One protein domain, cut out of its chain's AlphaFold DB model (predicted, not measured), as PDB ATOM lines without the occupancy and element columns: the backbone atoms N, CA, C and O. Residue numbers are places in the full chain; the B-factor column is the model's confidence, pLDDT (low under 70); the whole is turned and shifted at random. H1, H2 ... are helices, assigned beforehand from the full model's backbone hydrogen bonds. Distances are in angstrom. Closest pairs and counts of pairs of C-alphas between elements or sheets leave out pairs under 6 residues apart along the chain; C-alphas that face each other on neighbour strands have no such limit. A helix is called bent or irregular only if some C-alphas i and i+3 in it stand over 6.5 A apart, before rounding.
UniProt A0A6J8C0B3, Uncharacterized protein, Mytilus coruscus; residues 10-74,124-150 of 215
ATOM      1  N   GLU A  10     -19.919 -13.741 -44.330       74.00
ATOM      2  CA  GLU A  10     -19.875 -14.360 -42.999       74.00
ATOM      3  C   GLU A  10     -18.863 -13.668 -42.070       74.00
ATOM      4  O   GLU A  10     -19.167 -13.384 -40.905       74.00
ATOM      5  N   ASN A  11     -17.671 -13.350 -42.581       76.62
ATOM      6  CA  ASN A  11     -16.637 -12.651 -41.820       76.62
ATOM      7  C   ASN A  11     -17.077 -11.236 -41.423       76.62
ATOM      8  O   ASN A  11     -16.851 -10.824 -40.281       76.62
ATOM      9  N   TYR A  12     -17.741 -10.506 -42.325       76.38
ATOM     10  CA  TYR A  12     -18.299  -9.188 -42.026       76.38
ATOM     11  C   TYR A  12     -19.305  -9.260 -40.874       76.38
ATOM     12  O   TYR A  12     -19.248  -8.450 -39.945       76.38
ATOM     13  N   VAL A  13     -20.186 -10.261 -40.874       75.56
ATOM     14  CA  VAL A  13     -21.181 -10.403 -39.808       75.56
ATOM     15  C   VAL A  13     -20.554 -10.793 -38.485       75.56
ATOM     16  O   VAL A  13     -20.866 -10.155 -37.477       75.56
ATOM     17  N   ARG A  14     -19.609 -11.735 -38.469       75.75
ATOM     18  CA  ARG A  14     -18.829 -12.044 -37.260       75.75
ATOM     19  C   ARG A  14     -18.164 -10.790 -36.696       75.75
ATOM     20  O   ARG A  14     -18.313 -10.508 -35.511       75.75
ATOM     21  N   MET A  15     -17.524  -9.986 -37.545       77.44
ATOM     22  CA  MET A  15     -16.907  -8.725 -37.131       77.44
ATOM     23  C   MET A  15     -17.939  -7.733 -36.580       77.44
ATOM     24  O   MET A  15     -17.721  -7.119 -35.539       77.44
ATOM     25  N   SER A  16     -19.099  -7.602 -37.227       73.19
ATOM     26  CA  SER A  16     -20.171  -6.723 -36.753       73.19
ATOM     27  C   SER A  16     -20.735  -7.165 -35.398       73.19
ATOM     28  O   SER A  16     -20.976  -6.319 -34.538       73.19
ATOM     29  N   LEU A  17     -20.887  -8.472 -35.161       75.69
ATOM     30  CA  LEU A  17     -21.343  -9.033 -33.887       75.69
ATOM     31  C   LEU A  17     -20.305  -8.807 -32.784       75.69
ATOM     32  O   LEU A  17     -20.665  -8.433 -31.666       75.69
ATOM     33  N   LEU A  18     -19.017  -8.952 -33.107       74.56
ATOM     34  CA  LEU A  18     -17.923  -8.609 -32.199       74.56
ATOM     35  C   LEU A  18     -17.977  -7.126 -31.816       74.56
ATOM     36  O   LEU A  18     -18.056  -6.808 -30.630       74.56
ATOM     37  N   LEU A  19     -18.027  -6.230 -32.804       74.56
ATOM     38  CA  LEU A  19     -17.985  -4.781 -32.591       74.56
ATOM     39  C   LEU A  19     -19.247  -4.223 -31.923       74.56
ATOM     40  O   LEU A  19     -19.162  -3.289 -31.130       74.56
ATOM     41  N   THR A  20     -20.426  -4.762 -32.239       74.88
ATOM     42  CA  THR A  20     -21.701  -4.256 -31.699       74.88
ATOM     43  C   THR A  20     -22.131  -4.958 -30.416       74.88
ATOM     44  O   THR A  20     -22.808  -4.341 -29.593       74.88
ATOM     45  N   GLY A  21     -21.741  -6.220 -30.235       76.69
ATOM     46  CA  GLY A  21     -22.143  -7.053 -29.107       76.69
ATOM     47  C   GLY A  21     -21.054  -7.210 -28.053       76.69
ATOM     48  O   GLY A  21     -21.301  -6.948 -26.876       76.69
ATOM     49  N   ILE A  22     -19.856  -7.659 -28.434       75.00
ATOM     50  CA  ILE A  22     -18.798  -8.029 -27.474       75.00
ATOM     51  C   ILE A  22     -17.994  -6.807 -27.021       75.00
ATOM     52  O   ILE A  22     -17.876  -6.572 -25.818       75.00
ATOM     53  N   SER A  23     -17.500  -5.986 -27.949       75.12
ATOM     54  CA  SER A  23     -16.622  -4.849 -27.635       75.12
ATOM     55  C   SER A  23     -17.235  -3.840 -26.648       75.12
ATOM     56  O   SER A  23     -16.542  -3.463 -25.702       75.12
ATOM     57  N   PRO A  24     -18.520  -3.433 -26.752       76.69
ATOM     58  CA  PRO A  24     -19.111  -2.499 -25.793       76.69
ATOM     59  C   PRO A  24     -19.284  -3.111 -24.400       76.69
ATOM     60  O   PRO A  24     -19.186  -2.399 -23.400       76.69
ATOM     61  N   ARG A  25     -19.535  -4.427 -24.324       74.50
ATOM     62  CA  ARG A  25     -19.617  -5.151 -23.050       74.50
ATOM     63  C   ARG A  25     -18.236  -5.226 -22.390       74.50
ATOM     64  O   ARG A  25     -18.142  -4.949 -21.200       74.50
ATOM     65  N   ALA A  26     -17.185  -5.530 -23.155       70.38
ATOM     66  CA  ALA A  26     -15.810  -5.592 -22.655       70.38
ATOM     67  C   ALA A  26     -15.322  -4.220 -22.167       70.38
ATOM     68  O   ALA A  26     -14.801  -4.097 -21.064       70.38
ATOM     69  N   ALA A  27     -15.570  -3.167 -22.952       72.50
ATOM     70  CA  ALA A  27     -15.239  -1.803 -22.558       72.50
ATOM     71  C   ALA A  27     -15.965  -1.407 -21.265       72.50
ATOM     72  O   ALA A  27     -15.340  -0.879 -20.352       72.50
ATOM     73  N   ARG A  28     -17.269  -1.695 -21.151       74.31
ATOM     74  CA  ARG A  28     -18.022  -1.401 -19.924       74.31
ATOM     75  C   ARG A  28     -17.499  -2.186 -18.723       74.31
ATOM     76  O   ARG A  28     -17.360  -1.586 -17.671       74.31
ATOM     77  N   ALA A  29     -17.166  -3.466 -18.880       71.06
ATOM     78  CA  ALA A  29     -16.576  -4.258 -17.803       71.06
ATOM     79  C   ALA A  29     -15.245  -3.663 -17.313       71.06
ATOM     80  O   ALA A  29     -15.030  -3.584 -16.107       71.06
ATOM     81  N   LEU A  30     -14.394  -3.180 -18.228       71.44
ATOM     82  CA  LEU A  30     -13.175  -2.458 -17.862       71.44
ATOM     83  C   LEU A  30     -13.496  -1.164 -17.112       71.44
ATOM     84  O   LEU A  30     -12.935  -0.927 -16.050       71.44
ATOM     85  N   PHE A  31     -14.409  -0.341 -17.635       70.69
ATOM     86  CA  PHE A  31     -14.795   0.906 -16.974       70.69
ATOM     87  C   PHE A  31     -15.369   0.651 -15.577       70.69
ATOM     88  O   PHE A  31     -15.003   1.342 -14.634       70.69
ATOM     89  N   ASP A  32     -16.222  -0.358 -15.431       69.88
ATOM     90  CA  ASP A  32     -16.800  -0.748 -14.149       69.88
ATOM     91  C   ASP A  32     -15.752  -1.354 -13.203       69.88
ATOM     92  O   ASP A  32     -15.971  -1.341 -11.999       69.88
ATOM     93  N   HIS A  33     -14.635  -1.883 -13.711       72.88
ATOM     94  CA  HIS A  33     -13.521  -2.394 -12.910       72.88
ATOM     95  C   HIS A  33     -12.556  -1.277 -12.479       72.88
ATOM     96  O   HIS A  33     -12.246  -1.153 -11.299       72.88
ATOM     97  N   GLU A  34     -12.086  -0.455 -13.421       69.62
ATOM     98  CA  GLU A  34     -11.113   0.619 -13.167       69.62
ATOM     99  C   GLU A  34     -11.742   1.831 -12.480       69.62
ATOM    100  O   GLU A  34     -11.135   2.447 -11.608       69.62
ATOM    101  N   PHE A  35     -12.979   2.154 -12.852       64.12
ATOM    102  CA  PHE A  35     -13.747   3.270 -12.308       64.12
ATOM    103  C   PHE A  35     -14.948   2.778 -11.517       64.12
ATOM    104  O   PHE A  35     -15.924   3.521 -11.388       64.12
ATOM    105  N   ALA A  36     -14.884   1.550 -10.979       61.56
ATOM    106  CA  ALA A  36     -15.871   1.065 -10.029       61.56
ATOM    107  C   ALA A  36     -16.008   2.147  -8.964       61.56
ATOM    108  O   ALA A  36     -15.030   2.431  -8.261       61.56
ATOM    109  N   PRO A  37     -17.164   2.808  -8.827       61.34
ATOM    110  CA  PRO A  37     -17.305   3.748  -7.749       61.34
ATOM    111  C   PRO A  37     -17.394   2.883  -6.492       61.34
ATOM    112  O   PRO A  37     -18.462   2.378  -6.147       61.34
ATOM    113  N   LEU A  38     -16.239   2.673  -5.849       59.91
ATOM    114  CA  LEU A  38     -15.998   1.776  -4.709       59.91
ATOM    115  C   LEU A  38     -17.018   1.978  -3.580       59.91
ATOM    116  O   LEU A  38     -17.241   1.091  -2.761       59.91
ATOM    117  N   CYS A  39     -17.677   3.136  -3.574       63.19
ATOM    118  CA  CYS A  39     -18.647   3.538  -2.579       63.19
ATOM    119  C   CYS A  39     -20.045   3.837  -3.141       63.19
ATOM    120  O   CYS A  39     -20.878   4.303  -2.373       63.19
ATOM    121  N   LEU A  40     -20.348   3.644  -4.433       71.31
ATOM    122  CA  LEU A  40     -21.669   4.031  -4.954       71.31
ATOM    123  C   LEU A  40     -22.772   3.162  -4.363       71.31
ATOM    124  O   LEU A  40     -23.758   3.703  -3.886       71.31
ATOM    125  N   ASP A  41     -22.596   1.841  -4.330       74.44
ATOM    126  CA  ASP A  41     -23.612   0.942  -3.770       74.44
ATOM    127  C   ASP A  41     -23.806   1.183  -2.262       74.44
ATOM    128  O   ASP A  41     -24.933   1.297  -1.782       74.44
ATOM    129  N   SER A  42     -22.715   1.363  -1.511       77.50
ATOM    130  CA  SER A  42     -22.784   1.669  -0.077       77.50
ATOM    131  C   SER A  42     -23.380   3.055   0.199       77.50
ATOM    132  O   SER A  42     -24.209   3.193   1.099       77.50
ATOM    133  N   SER A  43     -23.041   4.068  -0.602       79.88
ATOM    134  CA  SER A  43     -23.593   5.425  -0.480       79.88
ATOM    135  C   SER A  43     -25.065   5.482  -0.891       79.88
ATOM    136  O   SER A  43     -25.866   6.112  -0.202       79.88
ATOM    137  N   LEU A  44     -25.459   4.777  -1.958       85.31
ATOM    138  CA  LEU A  44     -26.856   4.665  -2.389       85.31
ATOM    139  C   LEU A  44     -27.707   3.924  -1.356       85.31
ATOM    140  O   LEU A  44     -28.831   4.339  -1.090       85.31
ATOM    141  N   LYS A  45     -27.175   2.861  -0.738       86.25
ATOM    142  CA  LYS A  45     -27.847   2.155   0.364       86.25
ATOM    143  C   LYS A  45     -27.997   3.039   1.599       86.25
ATOM    144  O   LYS A  45     -29.071   3.055   2.195       86.25
ATOM    145  N   LYS A  46     -26.961   3.804   1.957       90.25
ATOM    146  CA  LYS A  46     -27.000   4.746   3.087       90.25
ATOM    147  C   LYS A  46     -28.084   5.811   2.905       90.25
ATOM    148  O   LYS A  46     -28.792   6.136   3.852       90.25
ATOM    149  N   GLU A  47     -28.242   6.315   1.684       92.81
ATOM    150  CA  GLU A  47     -29.202   7.374   1.347       92.81
ATOM    151  C   GLU A  47     -30.528   6.843   0.765       92.81
ATOM    152  O   GLU A  47     -31.323   7.606   0.212       92.81
ATOM    153  N   TYR A  48     -30.806   5.540   0.903       93.50
ATOM    154  CA  TYR A  48     -31.955   4.881   0.270       93.50
ATOM    155  C   TYR A  48     -33.294   5.538   0.619       93.50
ATOM    156  O   TYR A  48     -34.115   5.782  -0.266       93.50
ATOM    157  N   ASN A  49     -33.507   5.857   1.900       95.19
ATOM    158  CA  ASN A  49     -34.756   6.463   2.366       95.19
ATOM    159  C   ASN A  49     -34.957   7.858   1.764       95.19
ATOM    160  O   ASN A  49     -36.015   8.120   1.204       95.19
ATOM    161  N   LYS A  50     -33.914   8.703   1.737       95.12
ATOM    162  CA  LYS A  50     -33.995  10.033   1.110       95.12
ATOM    163  C   LYS A  50     -34.306   9.935  -0.381       95.12
ATOM    164  O   LYS A  50     -35.143  10.671  -0.897       95.12
ATOM    165  N   LEU A  51     -33.664   9.002  -1.086       93.25
ATOM    166  CA  LEU A  51     -33.939   8.766  -2.504       93.25
ATOM    167  C   LEU A  51     -35.376   8.263  -2.717       93.25
ATOM    168  O   LEU A  51     -36.034   8.667  -3.678       93.25
ATOM    169  N   ARG A  52     -35.883   7.398  -1.833       94.88
ATOM    170  CA  ARG A  52     -37.266   6.905  -1.874       94.88
ATOM    171  C   ARG A  52     -38.271   8.036  -1.662       94.88
ATOM    172  O   ARG A  52     -39.255   8.088  -2.399       94.88
ATOM    173  N   ASP A  53     -38.001   8.949  -0.739       96.69
ATOM    174  CA  ASP A  53     -38.845  10.121  -0.494       96.69
ATOM    175  C   ASP A  53     -38.851  11.043  -1.720       96.69
ATOM    176  O   ASP A  53     -39.911  11.441  -2.202       96.69
ATOM    177  N   LEU A  54     -37.687  11.290  -2.335       96.06
ATOM    178  CA  LEU A  54     -37.587  12.038  -3.597       96.06
ATOM    179  C   LEU A  54     -38.355  11.372  -4.747       96.06
ATOM    180  O   LEU A  54     -38.919  12.058  -5.602       96.06
ATOM    181  N   LYS A  55     -38.402  10.037  -4.778       94.06
ATOM    182  CA  LYS A  55     -39.220   9.289  -5.736       94.06
ATOM    183  C   LYS A  55     -40.715   9.461  -5.461       94.06
ATOM    184  O   LYS A  55     -41.480   9.671  -6.401       94.06
ATOM    185  N   GLN A  56     -41.142   9.365  -4.202       95.88
ATOM    186  CA  GLN A  56     -42.543   9.571  -3.807       95.88
ATOM    187  C   GLN A  56     -43.006  10.995  -4.128       95.88
ATOM    188  O   GLN A  56     -44.087  11.180  -4.685       95.88
ATOM    189  N   ASN A  57     -42.121  11.971  -3.921       96.88
ATOM    190  CA  ASN A  57     -42.312  13.375  -4.282       96.88
ATOM    191  C   ASN A  57     -42.172  13.648  -5.793       96.88
ATOM    192  O   ASN A  57     -42.222  14.798  -6.216       96.88
ATOM    193  N   ARG A  58     -41.998  12.604  -6.620       93.75
ATOM    194  CA  ARG A  58     -41.868  12.665  -8.089       93.75
ATOM    195  C   ARG A  58     -40.701  13.518  -8.608       93.75
ATOM    196  O   ARG A  58     -40.678  13.846  -9.791       93.75
ATOM    197  N   VAL A  59     -39.710  13.824  -7.768       96.12
ATOM    198  CA  VAL A  59     -38.463  14.491  -8.178       96.12
ATOM    199  C   VAL A  59     -37.595  13.522  -8.982       96.12
ATOM    200  O   VAL A  59     -37.045  13.880 -10.021       96.12
ATOM    201  N   ILE A  60     -37.518  12.266  -8.529       93.06
ATOM    202  CA  ILE A  60     -36.876  11.170  -9.263       93.06
ATOM    203  C   ILE A  60     -37.960  10.376  -9.987       93.06
ATOM    204  O   ILE A  60     -38.861   9.812  -9.363       93.06
ATOM    205  N   ASN A  61     -37.867  10.290 -11.313       92.69
ATOM    206  CA  ASN A  61     -38.820   9.509 -12.097       92.69
ATOM    207  C   ASN A  61     -38.504   7.998 -12.047       92.69
ATOM    208  O   ASN A  61     -37.423   7.554 -11.655       92.69
ATOM    209  N   GLN A  62     -39.461   7.169 -12.472       89.12
ATOM    210  CA  GLN A  62     -39.321   5.711 -12.387       89.12
ATOM    211  C   GLN A  62     -38.163   5.157 -13.238       89.12
ATOM    212  O   GLN A  62     -37.602   4.120 -12.886       89.12
ATOM    213  N   SER A  63     -37.785   5.811 -14.343       80.62
ATOM    214  CA  SER A  63     -36.662   5.358 -15.173       80.62
ATOM    215  C   SER A  63     -35.311   5.656 -14.523       80.62
ATOM    216  O   SER A  63     -34.458   4.777 -14.517       80.62
ATOM    217  N   GLN A  64     -35.142   6.832 -13.916       86.38
ATOM    218  CA  GLN A  64     -33.974   7.183 -13.104       86.38
ATOM    219  C   GLN A  64     -33.853   6.268 -11.883       86.38
ATOM    220  O   GLN A  64     -32.770   5.769 -11.595       86.38
ATOM    221  N   TRP A  65     -34.973   5.963 -11.219       89.62
ATOM    222  CA  TRP A  65     -34.985   5.013 -10.107       89.62
ATOM    223  C   TRP A  65     -34.464   3.632 -10.514       89.62
ATOM    224  O   TRP A  65     -33.680   3.034  -9.791       89.62
ATOM    225  N   ASN A  66     -34.870   3.138 -11.686       83.75
ATOM    226  CA  ASN A  66     -34.414   1.842 -12.191       83.75
ATOM    227  C   ASN A  66     -32.926   1.833 -12.587       83.75
ATOM    228  O   ASN A  66     -32.357   0.751 -12.692       83.75
ATOM    229  N   LEU A  67     -32.314   3.000 -12.830       79.31
ATOM    230  CA  LEU A  67     -30.869   3.117 -13.051       79.31
ATOM    231  C   LEU A  67     -30.094   3.056 -11.731       79.31
ATOM    232  O   LEU A  67     -29.051   2.418 -11.681       79.31
ATOM    233  N   LEU A  68     -30.610   3.694 -10.675       84.00
ATOM    234  CA  LEU A  68     -29.992   3.685  -9.342       84.00
ATOM    235  C   LEU A  68     -30.195   2.346  -8.615       84.00
ATOM    236  O   LEU A  68     -29.280   1.840  -7.978       84.00
ATOM    237  N   PHE A  69     -31.393   1.771  -8.728       84.19
ATOM    238  CA  PHE A  69     -31.798   0.518  -8.094       84.19
ATOM    239  C   PHE A  69     -32.421  -0.411  -9.143       84.19
ATOM    240  O   PHE A  69     -33.653  -0.455  -9.291       84.19
ATOM    241  N   PRO A  70     -31.596  -1.138  -9.917       76.88
ATOM    242  CA  PRO A  70     -32.099  -2.080 -10.906       76.88
ATOM    243  C   PRO A  70     -32.926  -3.173 -10.218       76.88
ATOM    244  O   PRO A  70     -32.498  -3.786  -9.243       76.88
ATOM    245  N   ARG A  71     -34.138  -3.425 -10.734       67.56
ATOM    246  CA  ARG A  71     -35.075  -4.436 -10.197       67.56
ATOM    247  C   ARG A  71     -34.534  -5.866 -10.242       67.56
ATOM    248  O   ARG A  71     -35.062  -6.726  -9.547       67.56
ATOM    249  N   PHE A  72     -33.504  -6.104 -11.047       58.97
ATOM    250  CA  PHE A  72     -32.821  -7.379 -11.152       58.97
ATOM    251  C   PHE A  72     -31.355  -7.146 -10.783       58.97
ATOM    252  O   PHE A  72     -30.699  -6.345 -11.459       58.97
ATOM    253  N   PRO A  73     -30.831  -7.777  -9.716       48.56
ATOM    254  CA  PRO A  73     -29.402  -7.738  -9.465       48.56
ATOM    255  C   PRO A  73     -28.710  -8.320 -10.697       48.56
ATOM    256  O   PRO A  73     -29.075  -9.397 -11.161       48.56
ATOM    257  N   ALA A  74     -27.705  -7.624 -11.228       49.81
ATOM    258  CA  ALA A  74     -26.969  -8.007 -12.438       49.81
ATOM    259  C   ALA A  74     -26.230  -9.368 -12.344       49.81
ATOM    260  O   ALA A  74     -25.476  -9.727 -13.243       49.81
ATOM    261  N   ASP A 124      -3.407  -7.879 -31.105       57.91
ATOM    262  CA  ASP A 124      -3.866  -9.098 -30.440       57.91
ATOM    263  C   ASP A 124      -5.266  -8.817 -29.877       57.91
ATOM    264  O   ASP A 124      -5.444  -8.514 -28.694       57.91
ATOM    265  N   ALA A 125      -6.259  -8.791 -30.771       59.19
ATOM    266  CA  ALA A 125      -7.656  -8.581 -30.417       59.19
ATOM    267  C   ALA A 125      -8.109  -9.648 -29.414       59.19
ATOM    268  O   ALA A 125      -8.850  -9.332 -28.487       59.19
ATOM    269  N   ASP A 126      -7.584 -10.868 -29.527       56.50
ATOM    270  CA  ASP A 126      -7.848 -11.950 -28.585       56.50
ATOM    271  C   ASP A 126      -7.244 -11.646 -27.208       56.50
ATOM    272  O   ASP A 126      -7.919 -11.808 -26.187       56.50
ATOM    273  N   GLY A 127      -6.016 -11.134 -27.146       64.06
ATOM    274  CA  GLY A 127      -5.366 -10.699 -25.910       64.06
ATOM    275  C   GLY A 127      -6.003  -9.457 -25.290       64.06
ATOM    276  O   GLY A 127      -6.116  -9.356 -24.069       64.06
ATOM    277  N   ALA A 128      -6.464  -8.501 -26.098       63.56
ATOM    278  CA  ALA A 128      -7.233  -7.355 -25.624       63.56
ATOM    279  C   ALA A 128      -8.586  -7.804 -25.056       63.56
ATOM    280  O   ALA A 128      -8.915  -7.462 -23.928       63.56
ATOM    281  N   ILE A 129      -9.335  -8.644 -25.770       63.44
ATOM    282  CA  ILE A 129     -10.626  -9.165 -25.302       63.44
ATOM    283  C   ILE A 129     -10.452 -10.027 -24.048       63.44
ATOM    284  O   ILE A 129     -11.244  -9.908 -23.118       63.44
ATOM    285  N   SER A 130      -9.384 -10.822 -23.965       66.12
ATOM    286  CA  SER A 130      -9.069 -11.616 -22.770       66.12
ATOM    287  C   SER A 130      -8.743 -10.737 -21.560       66.12
ATOM    288  O   SER A 130      -9.192 -11.033 -20.456       66.12
ATOM    289  N   ARG A 131      -7.990  -9.644 -21.759       67.25
ATOM    290  CA  ARG A 131      -7.632  -8.692 -20.691       67.25
ATOM    291  C   ARG A 131      -8.821  -7.848 -20.234       67.25
ATOM    292  O   ARG A 131      -8.971  -7.616 -19.044       67.25
ATOM    293  N   LEU A 132      -9.654  -7.400 -21.172       64.94
ATOM    294  CA  LEU A 132     -10.770  -6.486 -20.909       64.94
ATOM    295  C   LEU A 132     -12.044  -7.209 -20.459       64.94
ATOM    296  O   LEU A 132     -12.817  -6.689 -19.663       64.94
ATOM    297  N   GLY A 133     -12.286  -8.395 -21.009       65.62
ATOM    298  CA  GLY A 133     -13.534  -9.138 -20.872       65.62
ATOM    299  C   GLY A 133     -13.434 -10.442 -20.086       65.62
ATOM    300  O   GLY A 133     -14.449 -11.096 -19.840       65.62
ATOM    301  N   GLY A 134     -12.218 -10.845 -19.716       78.56
ATOM    302  CA  GLY A 134     -11.948 -12.124 -19.074       78.56
ATOM    303  C   GLY A 134     -12.140 -13.335 -19.994       78.56
ATOM    304  O   GLY A 134     -12.422 -13.237 -21.192       78.56
ATOM    305  N   GLN A 135     -11.993 -14.526 -19.408       75.88
ATOM    306  CA  GLN A 135     -12.006 -15.800 -20.136       75.88
ATOM    307  C   GLN A 135     -13.368 -16.121 -20.778       75.88
ATOM    308  O   GLN A 135     -13.410 -16.741 -21.837       75.88
ATOM    309  N   GLY A 136     -14.474 -15.650 -20.189       75.25
ATOM    310  CA  GLY A 136     -15.820 -15.854 -20.737       75.25
ATOM    311  C   GLY A 136     -16.031 -15.150 -22.080       75.25
ATOM    312  O   GLY A 136     -16.541 -15.753 -23.020       75.25
ATOM    313  N   MET A 137     -15.566 -13.902 -22.217       76.06
ATOM    314  CA  MET A 137     -15.647 -13.181 -23.493       76.06
ATOM    315  C   MET A 137     -14.710 -13.751 -24.548       76.06
ATOM    316  O   MET A 137     -15.071 -13.794 -25.722       76.06
ATOM    317  N   LYS A 138     -13.536 -14.240 -24.133       77.62
ATOM    318  CA  LYS A 138     -12.643 -14.978 -25.025       77.62
ATOM    319  C   LYS A 138     -13.339 -16.220 -25.590       77.62
ATOM    320  O   LYS A 138     -13.338 -16.423 -26.798       77.62
ATOM    321  N   GLN A 139     -14.010 -16.990 -24.735       78.88
ATOM    322  CA  GLN A 139     -14.755 -18.173 -25.156       78.88
ATOM    323  C   GLN A 139     -15.933 -17.821 -26.078       78.88
ATOM    324  O   GLN A 139     -16.172 -18.536 -27.045       78.88
ATOM    325  N   GLU A 140     -16.646 -16.713 -25.841       73.06
ATOM    326  CA  GLU A 140     -17.662 -16.215 -26.784       73.06
ATOM    327  C   GLU A 140     -17.053 -15.855 -28.153       73.06
ATOM    328  O   GLU A 140     -17.615 -16.231 -29.180       73.06
ATOM    329  N   CYS A 141     -15.894 -15.190 -28.187       71.88
ATOM    330  CA  CYS A 141     -15.179 -14.896 -29.433       71.88
ATOM    331  C   CYS A 141     -14.737 -16.161 -30.169       71.88
ATOM    332  O   CYS A 141     -14.949 -16.276 -31.376       71.88
ATOM    333  N   ASP A 142     -14.152 -17.121 -29.461       76.81
ATOM    334  CA  ASP A 142     -13.697 -18.375 -30.060       76.81
ATOM    335  C   ASP A 142     -14.886 -19.217 -30.545       76.81
ATOM    336  O   ASP A 142     -14.853 -19.780 -31.641       76.81
ATOM    337  N   ASN A 143     -16.003 -19.196 -29.812       77.31
ATOM    338  CA  ASN A 143     -17.261 -19.775 -30.272       77.31
ATOM    339  C   ASN A 143     -17.764 -19.090 -31.549       77.31
ATOM    340  O   ASN A 143     -18.234 -19.780 -32.445       77.31
ATOM    341  N   LEU A 144     -17.640 -17.767 -31.690       68.81
ATOM    342  CA  LEU A 144     -18.003 -17.068 -32.931       68.81
ATOM    343  C   LEU A 144     -17.087 -17.427 -34.113       68.81
ATOM    344  O   LEU A 144     -17.541 -17.376 -35.256       68.81
ATOM    345  N   LYS A 145     -15.826 -17.812 -33.866       69.56
ATOM    346  CA  LYS A 145     -14.900 -18.284 -34.914       69.56
ATOM    347  C   LYS A 145     -15.287 -19.670 -35.435       69.56
ATOM    348  O   LYS A 145     -15.253 -19.901 -36.644       69.56
ATOM    349  N   VAL A 146     -15.653 -20.582 -34.533       68.62
ATOM    350  CA  VAL A 146     -15.891 -22.000 -34.860       68.62
ATOM    351  C   VAL A 146     -17.345 -22.274 -35.246       68.62
ATOM    352  O   VAL A 146     -17.609 -23.107 -36.110       68.62
ATOM    353  N   LYS A 147     -18.306 -21.582 -34.630       66.69
ATOM    354  CA  LYS A 147     -19.727 -21.850 -34.847       66.69
ATOM    355  C   LYS A 147     -20.161 -21.281 -36.198       66.69
ATOM    356  O   LYS A 147     -19.873 -20.127 -36.537       66.69
ATOM    357  N   THR A 148     -20.840 -22.111 -36.984       65.50
ATOM    358  CA  THR A 148     -21.580 -21.655 -38.160       65.50
ATOM    359  C   THR A 148     -22.616 -20.630 -37.708       65.50
ATOM    360  O   THR A 148     -23.180 -20.751 -36.616       65.50
ATOM    361  N   LEU A 149     -22.812 -19.585 -38.514       66.88
ATOM    362  CA  LEU A 149     -23.826 -18.571 -38.243       66.88
ATOM    363  C   LEU A 149     -25.168 -19.280 -38.016       66.88
ATOM    364  O   LEU A 149     -25.493 -20.207 -38.761       66.88
ATOM    365  N   ASP A 150     -25.912 -18.896 -36.980       75.44
ATOM    366  CA  ASP A 150     -27.223 -19.505 -36.765       75.44
ATOM    367  C   ASP A 150     -28.137 -19.249 -37.979       75.44
ATOM    368  O   ASP A 150     -27.963 -18.294 -38.744       75.44
TER     369      ASP A 150
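Overview. This is residues 10 to 74 and 124 to 150 of the 215 residues of an uncharacterized protein of Mytilus coruscus (UniProt A0A6J8C0B3). Two lobes joined by a thin bridge make an elongated model: one lobe is the long bent helix H1 with H5, folded back on itself, packed on it, and the other is a loose, open arc of the short helices H2, H3 and H4. Residues 34 to 39 stand free between the lobes. The printed part has 92 residues, with five named helices in the order H1, H2, H3, H4, H5 and no named strand, and its class is all helix. It is only just extended, close to loose, with a radius of gyration of the C-alphas of 18.6 A and spans of 53 by 27 by 16 A.

Along the chain. H1, residues 10 to 34, was assigned as one helix by its hydrogen bonds but is bent, with C-alphas 20 and 23 at 6.5 A. Its arms are H1a, residues 10 to 20, 15.3 A long from C-alpha 10 at (-19.875, -14.360, -42.999), and H1b, residues 23 to 34, 16.4 A long. H2 is residues 40 to 46, 9.7 A; H3 is residues 48 to 56, 12.3 A; H4 is residues 62 to 68, 10.0 A, ending with C-alpha 68 at (-29.992, 3.685, -9.342). H5, residues 125 to 146, was likewise assigned as one helix but is bent, with C-alphas 132 and 135 at 9.4 A. Its arms are H5a, residues 125 to 132, 10.2 A, and H5b, residues 135 to 146, 16.4 A, ending with C-alpha 146 at (-15.891, -22.000, -34.860).

Arrangement. H1a and H1b are near each other at a shallow tilt of 31 degrees. H1b touches H5a, the closest C-alphas being those of Ala 26 and Leu 132 at 5.4 A; they run the same way at a shallow tilt of 34.7 degrees, only just short of steep. H5b touches H5a with residues 137 to 141 alone, C-alphas 130 and 138 being closest at 5.4 A; they run opposite ways at a shallow tilt of 24 degrees. H5b only just touches H1a, with 3 pairs of C-alphas within 8 A and residues 141 to 145 alone; Arg 14 and Leu 144 have the closest C-alphas, 6.7 A, and the arms run opposite ways at a shallow tilt of 21 degrees. The helix packing is mostly aligned, these three touching pairs being at shallow tilts. H2 and H3 meet only through their link. H3 and H4 are close but not clearly touching, with the C-alphas of Lys 55 and Trp 65 closest at 7.4 A. H3 is apart from H1a, H1b, H5a and H5b. In H1a, H1b, H2, H3, H4, H5a and H5b every O i to N i+4 pair is within hydrogen-bond range.

Size, cuts and confidence. The two C-alphas farthest apart are those of Asn 57 and Val 146, 53.7 A. Residues 75 to 123 are not printed, and C-alphas 74 and 124 are 29.3 A apart across the cut. The links H1 to H2, H2 to H3 and H3 to H4 are tight. The mean pLDDT of the printed part is 76.0; residue 32 and residues 34 to 39, 71 to 74, 124 to 133 and 144 to 149 are under 70.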